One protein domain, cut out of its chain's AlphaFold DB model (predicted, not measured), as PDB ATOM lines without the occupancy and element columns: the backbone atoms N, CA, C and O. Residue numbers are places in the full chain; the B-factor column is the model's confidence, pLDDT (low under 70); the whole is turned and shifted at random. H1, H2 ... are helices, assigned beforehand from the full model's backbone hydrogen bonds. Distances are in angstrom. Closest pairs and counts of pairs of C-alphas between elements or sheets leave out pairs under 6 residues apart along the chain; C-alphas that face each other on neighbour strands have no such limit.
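AT A GLANCE: This is residues 4 to 78 of the 94 residues of the protein "XRE family transcriptional regulator" of Rhodococcus sp. KBS0724 (UniProt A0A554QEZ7). Look for the longest helix, H5, at one end of an elongated model, where it stands free of a small cluster of three helices at the other end. In that cluster H3 crosses between H1 and H2, and a long link without a named element leads out from it to the short H4, just before H5. The printed part has 75 residues with five named helices, H1 to H5 in chain order, and no named strand; the class is all helix. The whole is loose, with a radius of gyration of the C-alphas of 16.0 A, and spans 43 by 28 by 19 A.

HOW THE PARTS SIT: Start at H5, residues 63 to 77, which touches no helix. H4, residues 57 to 60, is close to it but not clearly touching; their closest C-alphas, Leu 58 and Ile 66, are 7.6 A apart. H3, residues 33 to 39, is apart from both. It touches H2, residues 19 to 29, about perpendicular at 88 degrees, with the closest C-alphas, Ala 26 and Ile 33, 5.1 A apart. It also touches H1, residues 4 to 12, about perpendicular at 75 degrees; the closest C-alphas, Arg 7 and Ala 39, are 5.0 A apart. In H1, H2, H3 and H5 every O i to N i+4 pair is within hydrogen-bond range; H4 is too short for one, and its single O i to N i+3 pair is not within range.

IN THESE COORDINATES: Find C-alpha 63 at (119.110, 125.411, 75.816); from there H5 runs 21.2 A to C-alpha 77. H4 measures 5.3 A, H3 9.9 A and H2 15.6 A. H1 runs 12.5 A from C-alpha 4 at (142.218, 122.875, 96.178).

THE WHOLE: The C-alphas farthest apart, Met 12 and Ser 75, are 44.3 A apart. The printed part has no cut, and the link from H3 to H4, 17 residues, is long. Confidence is under 70 in residues 6 to 17, 50 to 60 and 76 to 78.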
ATOM      1  N   SER A   4     141.351 123.196  95.046       70.56
ATOM      2  CA  SER A   4     142.218 122.875  96.178       70.56
ATOM      3  C   SER A   4     141.467 122.697  97.501       70.56
ATOM      4  O   SER A   4     141.871 121.863  98.305       70.56
ATOM      5  N   GLU A   5     140.378 123.434  97.729       71.31
ATOM      6  CA  GLU A   5     139.601 123.368  98.976       71.31
ATOM      7  C   GLU A   5     138.806 122.061  99.061       71.31
ATOM      8  O   GLU A   5     138.803 121.401 100.101       71.31
ATOM      9  N   VAL A   6     138.217 121.633  97.939       65.69
ATOM     10  CA  VAL A   6     137.513 120.346  97.824       65.69
ATOM     11  C   VAL A   6     138.488 119.192  98.054       65.69
ATOM     12  O   VAL A   6     138.216 118.319  98.873       65.69
ATOM     13  N   ARG A   7     139.666 119.234  97.413       66.31
ATOM     14  CA  ARG A   7     140.723 118.222  97.578       66.31
ATOM     15  C   ARG A   7     141.242 118.137  99.016       66.31
ATOM     16  O   ARG A   7     141.517 117.050  99.519       66.31
ATOM     17  N   GLN A   8     141.385 119.274  99.694       69.88
ATOM     18  CA  GLN A   8     141.817 119.298 101.088       69.88
ATOM     19  C   GLN A   8     140.776 118.635 101.995       69.88
ATOM     20  O   GLN A   8     141.127 117.771 102.799       69.88
ATOM     21  N   TRP A   9     139.497 118.969 101.826       66.06
ATOM     22  CA  TRP A   9     138.407 118.368 102.594       66.06
ATOM     23  C   TRP A   9     138.283 116.861 102.375       66.06
ATOM     24  O   TRP A   9     138.192 116.102 103.341       66.06
ATOM     25  N   THR A  10     138.331 116.406 101.125       61.50
ATOM     26  CA  THR A  10     138.251 114.977 100.807       61.50
ATOM     27  C   THR A  10     139.467 114.195 101.301       61.50
ATOM     28  O   THR A  10     139.316 113.044 101.691       61.50
ATOM     29  N   SER A  11     140.654 114.806 101.368       66.25
ATOM     30  CA  SER A  11     141.840 114.164 101.954       66.25
ATOM     31  C   SER A  11     141.744 113.976 103.476       66.25
ATOM     32  O   SER A  11     142.320 113.034 104.021       66.25
ATOM     33  N   MET A  12     141.004 114.853 104.167       61.38
ATOM     34  CA  MET A  12     140.797 114.788 105.618       61.38
ATOM     35  C   MET A  12     139.725 113.766 106.002       61.38
ATOM     36  O   MET A  12     139.840 113.087 107.023       61.38
ATOM     37  N   VAL A  13     138.687 113.627 105.176       58.75
ATOM     38  CA  VAL A  13     137.649 112.615 105.352       58.75
ATOM     39  C   VAL A  13     138.142 111.336 104.691       58.75
ATOM     40  O   VAL A  13     137.921 111.126 103.506       58.75
ATOM     41  N   ARG A  14     138.845 110.491 105.453       54.81
ATOM     42  CA  ARG A  14     139.290 109.158 105.017       54.81
ATOM     43  C   ARG A  14     138.085 108.378 104.476       54.81
ATOM     44  O   ARG A  14     137.394 107.746 105.264       54.81
ATOM     45  N   ALA A  15     137.856 108.455 103.162       55.75
ATOM     46  CA  ALA A  15     136.795 107.776 102.427       55.75
ATOM     47  C   ALA A  15     135.393 107.967 103.061       55.75
ATOM     48  O   ALA A  15     135.004 107.156 103.900       55.75
ATOM     49  N   PRO A  16     134.607 109.010 102.712       56.81
ATOM     50  CA  PRO A  16     133.226 109.111 103.187       56.81
ATOM     51  C   PRO A  16     132.451 107.826 102.859       56.81
ATOM     52  O   PRO A  16     132.124 107.552 101.709       56.81
ATOM     53  N   SER A  17     132.140 107.040 103.891       60.16
ATOM     54  CA  SER A  17     131.602 105.677 103.776       60.16
ATOM     55  C   SER A  17     130.184 105.592 103.202       60.16
ATOM     56  O   SER A  17     129.645 104.497 103.072       60.16
ATOM     57  N   SER A  18     129.554 106.731 102.914       73.88
ATOM     58  CA  SER A  18     128.150 106.828 102.531       73.88
ATOM     59  C   SER A  18     127.991 107.712 101.282       73.88
ATOM     60  O   SER A  18     128.467 108.855 101.268       73.88
ATOM     61  N   PRO A  19     127.289 107.222 100.243       76.69
ATOM     62  CA  PRO A  19     126.937 108.002  99.055       76.69
ATOM     63  C   PRO A  19     126.205 109.313  99.375       76.69
ATOM     64  O   PRO A  19     126.315 110.294  98.642       76.69
ATOM     65  N   GLU A  20     125.462 109.359 100.478       83.56
ATOM     66  CA  GLU A  20     124.711 110.528 100.935       83.56
ATOM     67  C   GLU A  20     125.649 111.666 101.352       83.56
ATOM     68  O   GLU A  20     125.375 112.829 101.054       83.56
ATOM     69  N   VAL A  21     126.786 111.339 101.976       83.62
ATOM     70  CA  VAL A  21     127.812 112.325 102.348       83.62
ATOM     71  C   VAL A  21     128.424 112.945 101.095       83.62
ATOM     72  O   VAL A  21     128.505 114.167 100.998       83.62
ATOM     73  N   LEU A  22     128.773 112.123 100.103       84.81
ATOM     74  CA  LEU A  22     129.321 112.589  98.827       84.81
ATOM     75  C   LEU A  22     128.332 113.502  98.081       84.81
ATOM     76  O   LEU A  22     128.714 114.578  97.620       84.81
ATOM     77  N   ARG A  23     127.042 113.134  98.031       84.69
ATOM     78  CA  ARG A  23     125.984 113.979  97.442       84.69
ATOM     79  C   ARG A  23     125.819 115.302  98.182       84.69
ATOM     80  O   ARG A  23     125.648 116.338  97.548       84.69
ATOM     81  N   ARG A  24     125.892 115.290  99.515       83.62
ATOM     82  CA  ARG A  24     125.792 116.513 100.319       83.62
ATOM     83  C   ARG A  24     126.969 117.454 100.087       83.62
ATOM     84  O   ARG A  24     126.756 118.657 100.035       83.62
ATOM     85  N   VAL A  25     128.174 116.917  99.910       83.44
ATOM     86  CA  VAL A  25     129.362 117.702  99.542       83.44
ATOM     87  C   VAL A  25     129.177 118.323  98.158       83.44
ATOM     88  O   VAL A  25     129.352 119.526  98.019       83.44
ATOM     89  N   ALA A  26     128.731 117.550  97.165       86.12
ATOM     90  CA  ALA A  26     128.457 118.076  95.826       86.12
ATOM     91  C   ALA A  26     127.450 119.240  95.852       86.12
ATOM     92  O   ALA A  26     127.707 120.286  95.264       86.12
ATOM     93  N   MET A  27     126.357 119.102  96.614       86.00
ATOM     94  CA  MET A  27     125.381 120.185  96.805       86.00
ATOM     95  C   MET A  27     125.959 121.393  97.553       86.00
ATOM     96  O   MET A  27     125.659 122.525  97.199       86.00
ATOM     97  N   LEU A  28     126.763 121.170  98.598       87.56
ATOM     98  CA  LEU A  28     127.333 122.249  99.413       87.56
ATOM     99  C   LEU A  28     128.313 123.117  98.616       87.56
ATOM    100  O   LEU A  28     128.369 124.326  98.824       87.56
ATOM    101  N   PHE A  29     129.089 122.488  97.736       82.44
ATOM    102  CA  PHE A  29     130.093 123.157  96.915       82.44
ATOM    103  C   PHE A  29     129.577 123.551  95.524       82.44
ATOM    104  O   PHE A  29     130.332 124.152  94.769       82.44
ATOM    105  N   ASP A  30     128.314 123.248  95.206       84.56
ATOM    106  CA  ASP A  30     127.697 123.472  93.891       84.56
ATOM    107  C   ASP A  30     128.552 122.927  92.731       84.56
ATOM    108  O   ASP A  30     128.795 123.586  91.721       84.56
ATOM    109  N   VAL A  31     129.061 121.703  92.906       84.19
ATOM    110  CA  VAL A  31     129.890 121.005  91.914       84.19
ATOM    111  C   VAL A  31     129.253 119.679  91.503       84.19
ATOM    112  O   VAL A  31     128.540 119.052  92.297       84.19
ATOM    113  N   PRO A  32     129.526 119.183  90.283       84.06
ATOM    114  CA  PRO A  32     129.135 117.841  89.885       84.06
ATOM    115  C   PRO A  32     129.660 116.789  90.868       84.06
ATOM    116  O   PRO A  32     130.818 116.817  91.283       84.06
ATOM    117  N   ILE A  33     128.828 115.791  91.175       84.69
ATOM    118  CA  ILE A  33     129.219 114.675  92.054       84.69
ATOM    119  C   ILE A  33     130.480 113.946  91.560       84.69
ATOM    120  O   ILE A  33     131.255 113.447  92.369       84.69
ATOM    121  N   GLN A  34     130.720 113.940  90.245       85.69
ATOM    122  CA  GLN A  34     131.927 113.390  89.622       85.69
ATOM    123  C   GLN A  34     133.205 114.079  90.122       85.69
ATOM    124  O   GLN A  34     134.164 113.395  90.465       85.69
ATOM    125  N   GLU A  35     133.210 115.409  90.257       84.19
ATOM    126  CA  GLU A  35     134.377 116.148  90.761       84.19
ATOM    127  C   GLU A  35     134.688 115.783  92.217       84.19
ATOM    128  O   GLU A  35     135.851 115.640  92.598       84.19
ATOM    129  N   VAL A  36     133.649 115.555  93.027       85.75
ATOM    130  CA  VAL A  36     133.800 115.099  94.414       85.75
ATOM    131  C   VAL A  36     134.371 113.682  94.465       85.75
ATOM    132  O   VAL A  36     135.253 113.416  95.283       85.75
ATOM    133  N   LEU A  37     133.912 112.776  93.595       85.75
ATOM    134  CA  LEU A  37     134.422 111.401  93.499       85.75
ATOM    135  C   LEU A  37     135.901 111.363  93.090       85.75
ATOM    136  O   LEU A  37     136.668 110.592  93.666       85.75
ATOM    137  N   ILE A  38     136.311 112.245  92.172       84.62
ATOM    138  CA  ILE A  38     137.716 112.398  91.776       84.62
ATOM    139  C   ILE A  38     138.550 112.939  92.934       84.62
ATOM    140  O   ILE A  38     139.561 112.352  93.318       84.62
ATOM    141  N   ALA A  39     138.103 114.030  93.557       83.12
ATOM    142  CA  ALA A  39     138.819 114.648  94.669       83.12
ATOM    143  C   ALA A  39     138.964 113.711  95.879       83.12
ATOM    144  O   ALA A  39     139.925 113.832  96.639       83.12
ATOM    145  N   SER A  40     138.023 112.786  96.071       80.06
ATOM    146  CA  SER A  40     138.051 111.780  97.141       80.06
ATOM    147  C   SER A  40     138.779 110.487  96.782       80.06
ATOM    148  O   SER A  40     138.915 109.620  97.642       80.06
ATOM    149  N   GLY A  41     139.300 110.368  95.557       79.75
ATOM    150  CA  GLY A  41     140.060 109.202  95.110       79.75
ATOM    151  C   GLY A  41     139.210 107.952  94.875       79.75
ATOM    152  O   GLY A  41     139.767 106.865  94.754       79.75
ATOM    153  N   TYR A  42     137.881 108.087  94.815       81.81
ATOM    154  CA  TYR A  42     136.976 106.998  94.427       81.81
ATOM    155  C   TYR A  42     136.872 106.820  92.910       81.81
ATOM    156  O   TYR A  42     136.365 105.800  92.456       81.81
ATOM    157  N   MET A  43     137.299 107.823  92.146       83.94
ATOM    158  CA  MET A  43     137.221 107.866  90.691       83.94
ATOM    159  C   MET A  43     138.469 108.567  90.155       83.94
ATOM    160  O   MET A  43     138.941 109.533  90.747       83.94
ATOM    161  N   THR A  44     139.031 108.085  89.058       85.62
ATOM    162  CA  THR A  44     140.136 108.754  88.358       85.62
ATOM    163  C   THR A  44     139.610 109.753  87.329       85.62
ATOM    164  O   THR A  44     138.436 109.718  86.948       85.62
ATOM    165  N   GLU A  45     140.463 110.671  86.870       82.19
ATOM    166  CA  GLU A  45     140.081 111.615  85.810       82.19
ATOM    167  C   GLU A  45     139.770 110.868  84.505       82.19
ATOM    168  O   GLU A  45     138.817 111.208  83.803       82.19
ATOM    169  N   GLU A  46     140.497 109.792  84.216       82.25
ATOM    170  CA  GLU A  46     140.303 108.939  83.047       82.25
ATOM    171  C   GLU A  46     138.954 108.208  83.078       82.25
ATOM    172  O   GLU A  46     138.268 108.139  82.059       82.25
ATOM    173  N   GLU A  47     138.533 107.720  84.246       78.75
ATOM    174  CA  GLU A  47     137.210 107.106  84.443       78.75
ATOM    175  C   GLU A  47     136.066 108.125  84.355       78.75
ATOM    176  O   GLU A  47     134.918 107.745  84.116       78.75
ATOM    177  N   SER A  48     136.353 109.416  84.558       74.88
ATOM    178  CA  SER A  48     135.357 110.497  84.486       74.88
ATOM    179  C   SER A  48     134.982 110.896  83.068       74.88
ATOM    180  O   SER A  48     133.972 111.576  82.856       74.88
ATOM    181  N   LEU A  49     135.761 110.442  82.086       72.62
ATOM    182  CA  LEU A  49     135.450 110.668  80.690       72.62
ATOM    183  C   LEU A  49     134.163 109.915  80.325       72.62
ATOM    184  O   LEU A  49     134.012 108.738  80.660       72.62
ATOM    185  N   PRO A  50     133.210 110.568  79.638       62.72
ATOM    186  CA  PRO A  50     131.982 109.911  79.228       62.72
ATOM    187  C   PRO A  50     132.306 108.703  78.344       62.72
ATOM    188  O   PRO A  50     132.798 108.855  77.229       62.72
ATOM    189  N   VAL A  51     132.002 107.506  78.851       60.94
ATOM    190  CA  VAL A  51     132.204 106.222  78.152       60.94
ATOM    191  C   VAL A  51     131.317 106.114  76.907       60.94
ATOM    192  O   VAL A  51     131.603 105.325  76.011       60.94
ATOM    193  N   ASP A  52     130.261 106.928  76.820       55.12
ATOM    194  CA  ASP A  52     129.262 106.830  75.767       55.12
ATOM    195  C   ASP A  52     129.007 108.174  75.072       55.12
ATOM    196  O   ASP A  52     128.874 109.227  75.709       55.12
ATOM    197  N   ALA A  53     128.871 108.130  73.746       49.56
ATOM    198  CA  ALA A  53     128.568 109.283  72.898       49.56
ATOM    199  C   ALA A  53     127.244 109.970  73.288       49.56
ATOM    200  O   ALA A  53     127.033 111.138  72.972       49.56
ATOM    201  N   ALA A  54     126.374 109.286  74.037       52.88
ATOM    202  CA  ALA A  54     125.148 109.848  74.596       52.88
ATOM    203  C   ALA A  54     125.388 110.873  75.725       52.88
ATOM    204  O   ALA A  54     124.599 111.803  75.880       52.88
ATOM    205  N   ALA A  55     126.476 110.765  76.495       51.56
ATOM    206  CA  ALA A  55     126.815 111.758  77.522       51.56
ATOM    207  C   ALA A  55     127.472 113.017  76.918       51.56
ATOM    208  O   ALA A  55     127.325 114.114  77.459       51.56
ATOM    209  N   MET A  56     128.084 112.896  75.732       49.06
ATOM    210  CA  MET A  56     128.466 114.045  74.897       49.06
ATOM    211  C   MET A  56     127.246 114.859  74.418       49.06
ATOM    212  O   MET A  56     127.411 116.013  74.016       49.06
ATOM    213  N   SER A  57     126.028 114.305  74.492       57.88
ATOM    214  CA  SER A  57     124.831 114.929  73.924       57.88
ATOM    215  C   SER A  57     124.267 116.101  74.727       57.88
ATOM    216  O   SER A  57     123.582 116.909  74.129       57.88
ATOM    217  N   LEU A  58     124.552 116.308  76.022       60.84
ATOM    218  CA  LEU A  58     123.998 117.489  76.722       60.84
ATOM    219  C   LEU A  58     124.695 118.803  76.348       60.84
ATOM    220  O   LEU A  58     124.036 119.826  76.217       60.84
ATOM    221  N   ARG A  59     126.018 118.783  76.143       58.59
ATOM    222  CA  ARG A  59     126.783 119.984  75.755       58.59
ATOM    223  C   ARG A  59     126.530 120.424  74.310       58.59
ATOM    224  O   ARG A  59     126.820 121.565  73.974       58.59
ATOM    225  N   GLN A  60     126.050 119.514  73.465       69.06
ATOM    226  CA  GLN A  60     125.773 119.768  72.048       69.06
ATOM    227  C   GLN A  60     124.335 120.226  71.793       69.06
ATOM    228  O   GLN A  60     124.041 120.723  70.708       69.06
ATOM    229  N   LEU A  61     123.446 120.056  72.771       75.06
ATOM    230  CA  LEU A  61     122.069 120.513  72.673       75.06
ATOM    231  C   LEU A  61     121.990 121.993  73.040       75.06
ATOM    232  O   LEU A  61     122.609 122.449  74.004       75.06
ATOM    233  N   SER A  62     121.206 122.748  72.276       79.88
ATOM    234  CA  SER A  62     120.865 124.113  72.660       79.88
ATOM    235  C   SER A  62     119.991 124.110  73.916       79.88
ATOM    236  O   SER A  62     119.295 123.135  74.212       79.88
ATOM    237  N   THR A  63     119.979 125.228  74.644       82.62
ATOM    238  CA  THR A  63     119.110 125.411  75.816       82.62
ATOM    239  C   THR A  63     117.647 125.089  75.499       82.62
ATOM    240  O   THR A  63     116.990 124.414  76.286       82.62
ATOM    241  N   ASP A  64     117.157 125.496  74.325       84.31
ATOM    242  CA  ASP A  64     115.776 125.238  73.900       84.31
ATOM    243  C   ASP A  64     115.495 123.739  73.734       84.31
ATOM    244  O   ASP A  64     114.476 123.241  74.208       84.31
ATOM    245  N   GLN A  65     116.435 122.990  73.152       81.50
ATOM    246  CA  GLN A  65     116.307 121.539  72.992       81.50
ATOM    247  C   GLN A  65     116.307 120.809  74.339       81.50
ATOM    248  O   GLN A  65     115.580 119.830  74.517       81.50
ATOM    249  N   ILE A  66     117.091 121.296  75.304       84.88
ATOM    250  CA  ILE A  66     117.089 120.769  76.674       84.88
ATOM    251  C   ILE A  66     115.732 121.040  77.340       84.88
ATOM    252  O   ILE A  66     115.158 120.140  77.955       84.88
ATOM    253  N   LEU A  67     115.194 122.256  77.205       86.56
ATOM    254  CA  LEU A  67     113.908 122.638  77.795       86.56
ATOM    255  C   LEU A  67     112.733 121.854  77.200       86.56
ATOM    256  O   LEU A  67     111.846 121.423  77.943       86.56
ATOM    257  N   ASP A  68     112.735 121.627  75.889       84.94
ATOM    258  CA  ASP A  68     111.698 120.839  75.223       84.94
ATOM    259  C   ASP A  68     111.727 119.371  75.659       84.94
ATOM    260  O   ASP A  68     110.677 118.783  75.932       84.94
ATOM    261  N   GLU A  69     112.916 118.792  75.827       79.75
ATOM    262  CA  GLU A  69     113.065 117.425  76.327       79.75
ATOM    263  C   GLU A  69     112.620 117.290  77.793       79.75
ATOM    264  O   GLU A  69     111.940 116.324  78.150       79.75
ATOM    265  N   LEU A  70     112.930 118.273  78.646       83.88
ATOM    266  CA  LEU A  70     112.438 118.311  80.028       83.88
ATOM    267  C   LEU A  70     110.909 118.403  80.080       83.88
ATOM    268  O   LEU A  70     110.274 117.667  80.839       83.88
ATOM    269  N   ARG A  71     110.300 119.249  79.237       82.44
ATOM    270  CA  ARG A  71     108.837 119.365  79.131       82.44
ATOM    271  C   ARG A  71     108.209 118.053  78.664       82.44
ATOM    272  O   ARG A  71     107.214 117.618  79.245       82.44
ATOM    273  N   ARG A  72     108.810 117.390  77.671       81.12
ATOM    274  CA  ARG A  72     108.371 116.072  77.190       81.12
ATOM    275  C   ARG A  72     108.376 115.043  78.321       81.12
ATOM    276  O   ARG A  72     107.372 114.361  78.513       81.12
ATOM    277  N   ARG A  73     109.451 114.957  79.110       76.94
ATOM    278  CA  ARG A  73     109.544 114.021  80.248       76.94
ATOM    279  C   ARG A  73     108.536 114.319  81.347       76.94
ATOM    280  O   ARG A  73     107.874 113.396  81.801       76.94
ATOM    281  N   ALA A  74     108.357 115.587  81.712       76.81
ATOM    282  CA  ALA A  74     107.361 115.983  82.705       76.81
ATOM    283  C   ALA A  74     105.931 115.617  82.265       76.81
ATOM    284  O   ALA A  74     105.124 115.149  83.069       76.81
ATOM    285  N   SER A  75     105.625 115.765  80.970       73.75
ATOM    286  CA  SER A  75     104.331 115.350  80.416       73.75
ATOM    287  C   SER A  75     104.148 113.828  80.376       73.75
ATOM    288  O   SER A  75     103.034 113.347  80.560       73.75
ATOM    289  N   LEU A  76     105.231 113.064  80.192       64.25
ATOM    290  CA  LEU A  76     105.203 111.600  80.189       64.25
ATOM    291  C   LEU A  76     105.023 111.024  81.605       64.25
ATOM    292  O   LEU A  76     104.302 110.047  81.784       64.25
ATOM    293  N   ASP A  77     105.626 111.664  82.608       57.28
ATOM    294  CA  ASP A  77     105.539 111.273  84.023       57.28
ATOM    295  C   ASP A  77     104.164 111.589  84.643       57.28
ATOM    296  O   ASP A  77     103.762 111.010  85.645       57.28
ATOM    297  N   SER A  78     103.373 112.446  83.986       55.47
ATOM    298  CA  SER A  78     101.991 112.753  84.383       55.47
ATOM    299  C   SER A  78     101.010 111.586  84.152       55.47
ATOM    300  O   SER A  78      99.858 111.664  84.575       55.47
TER     301      SER A  78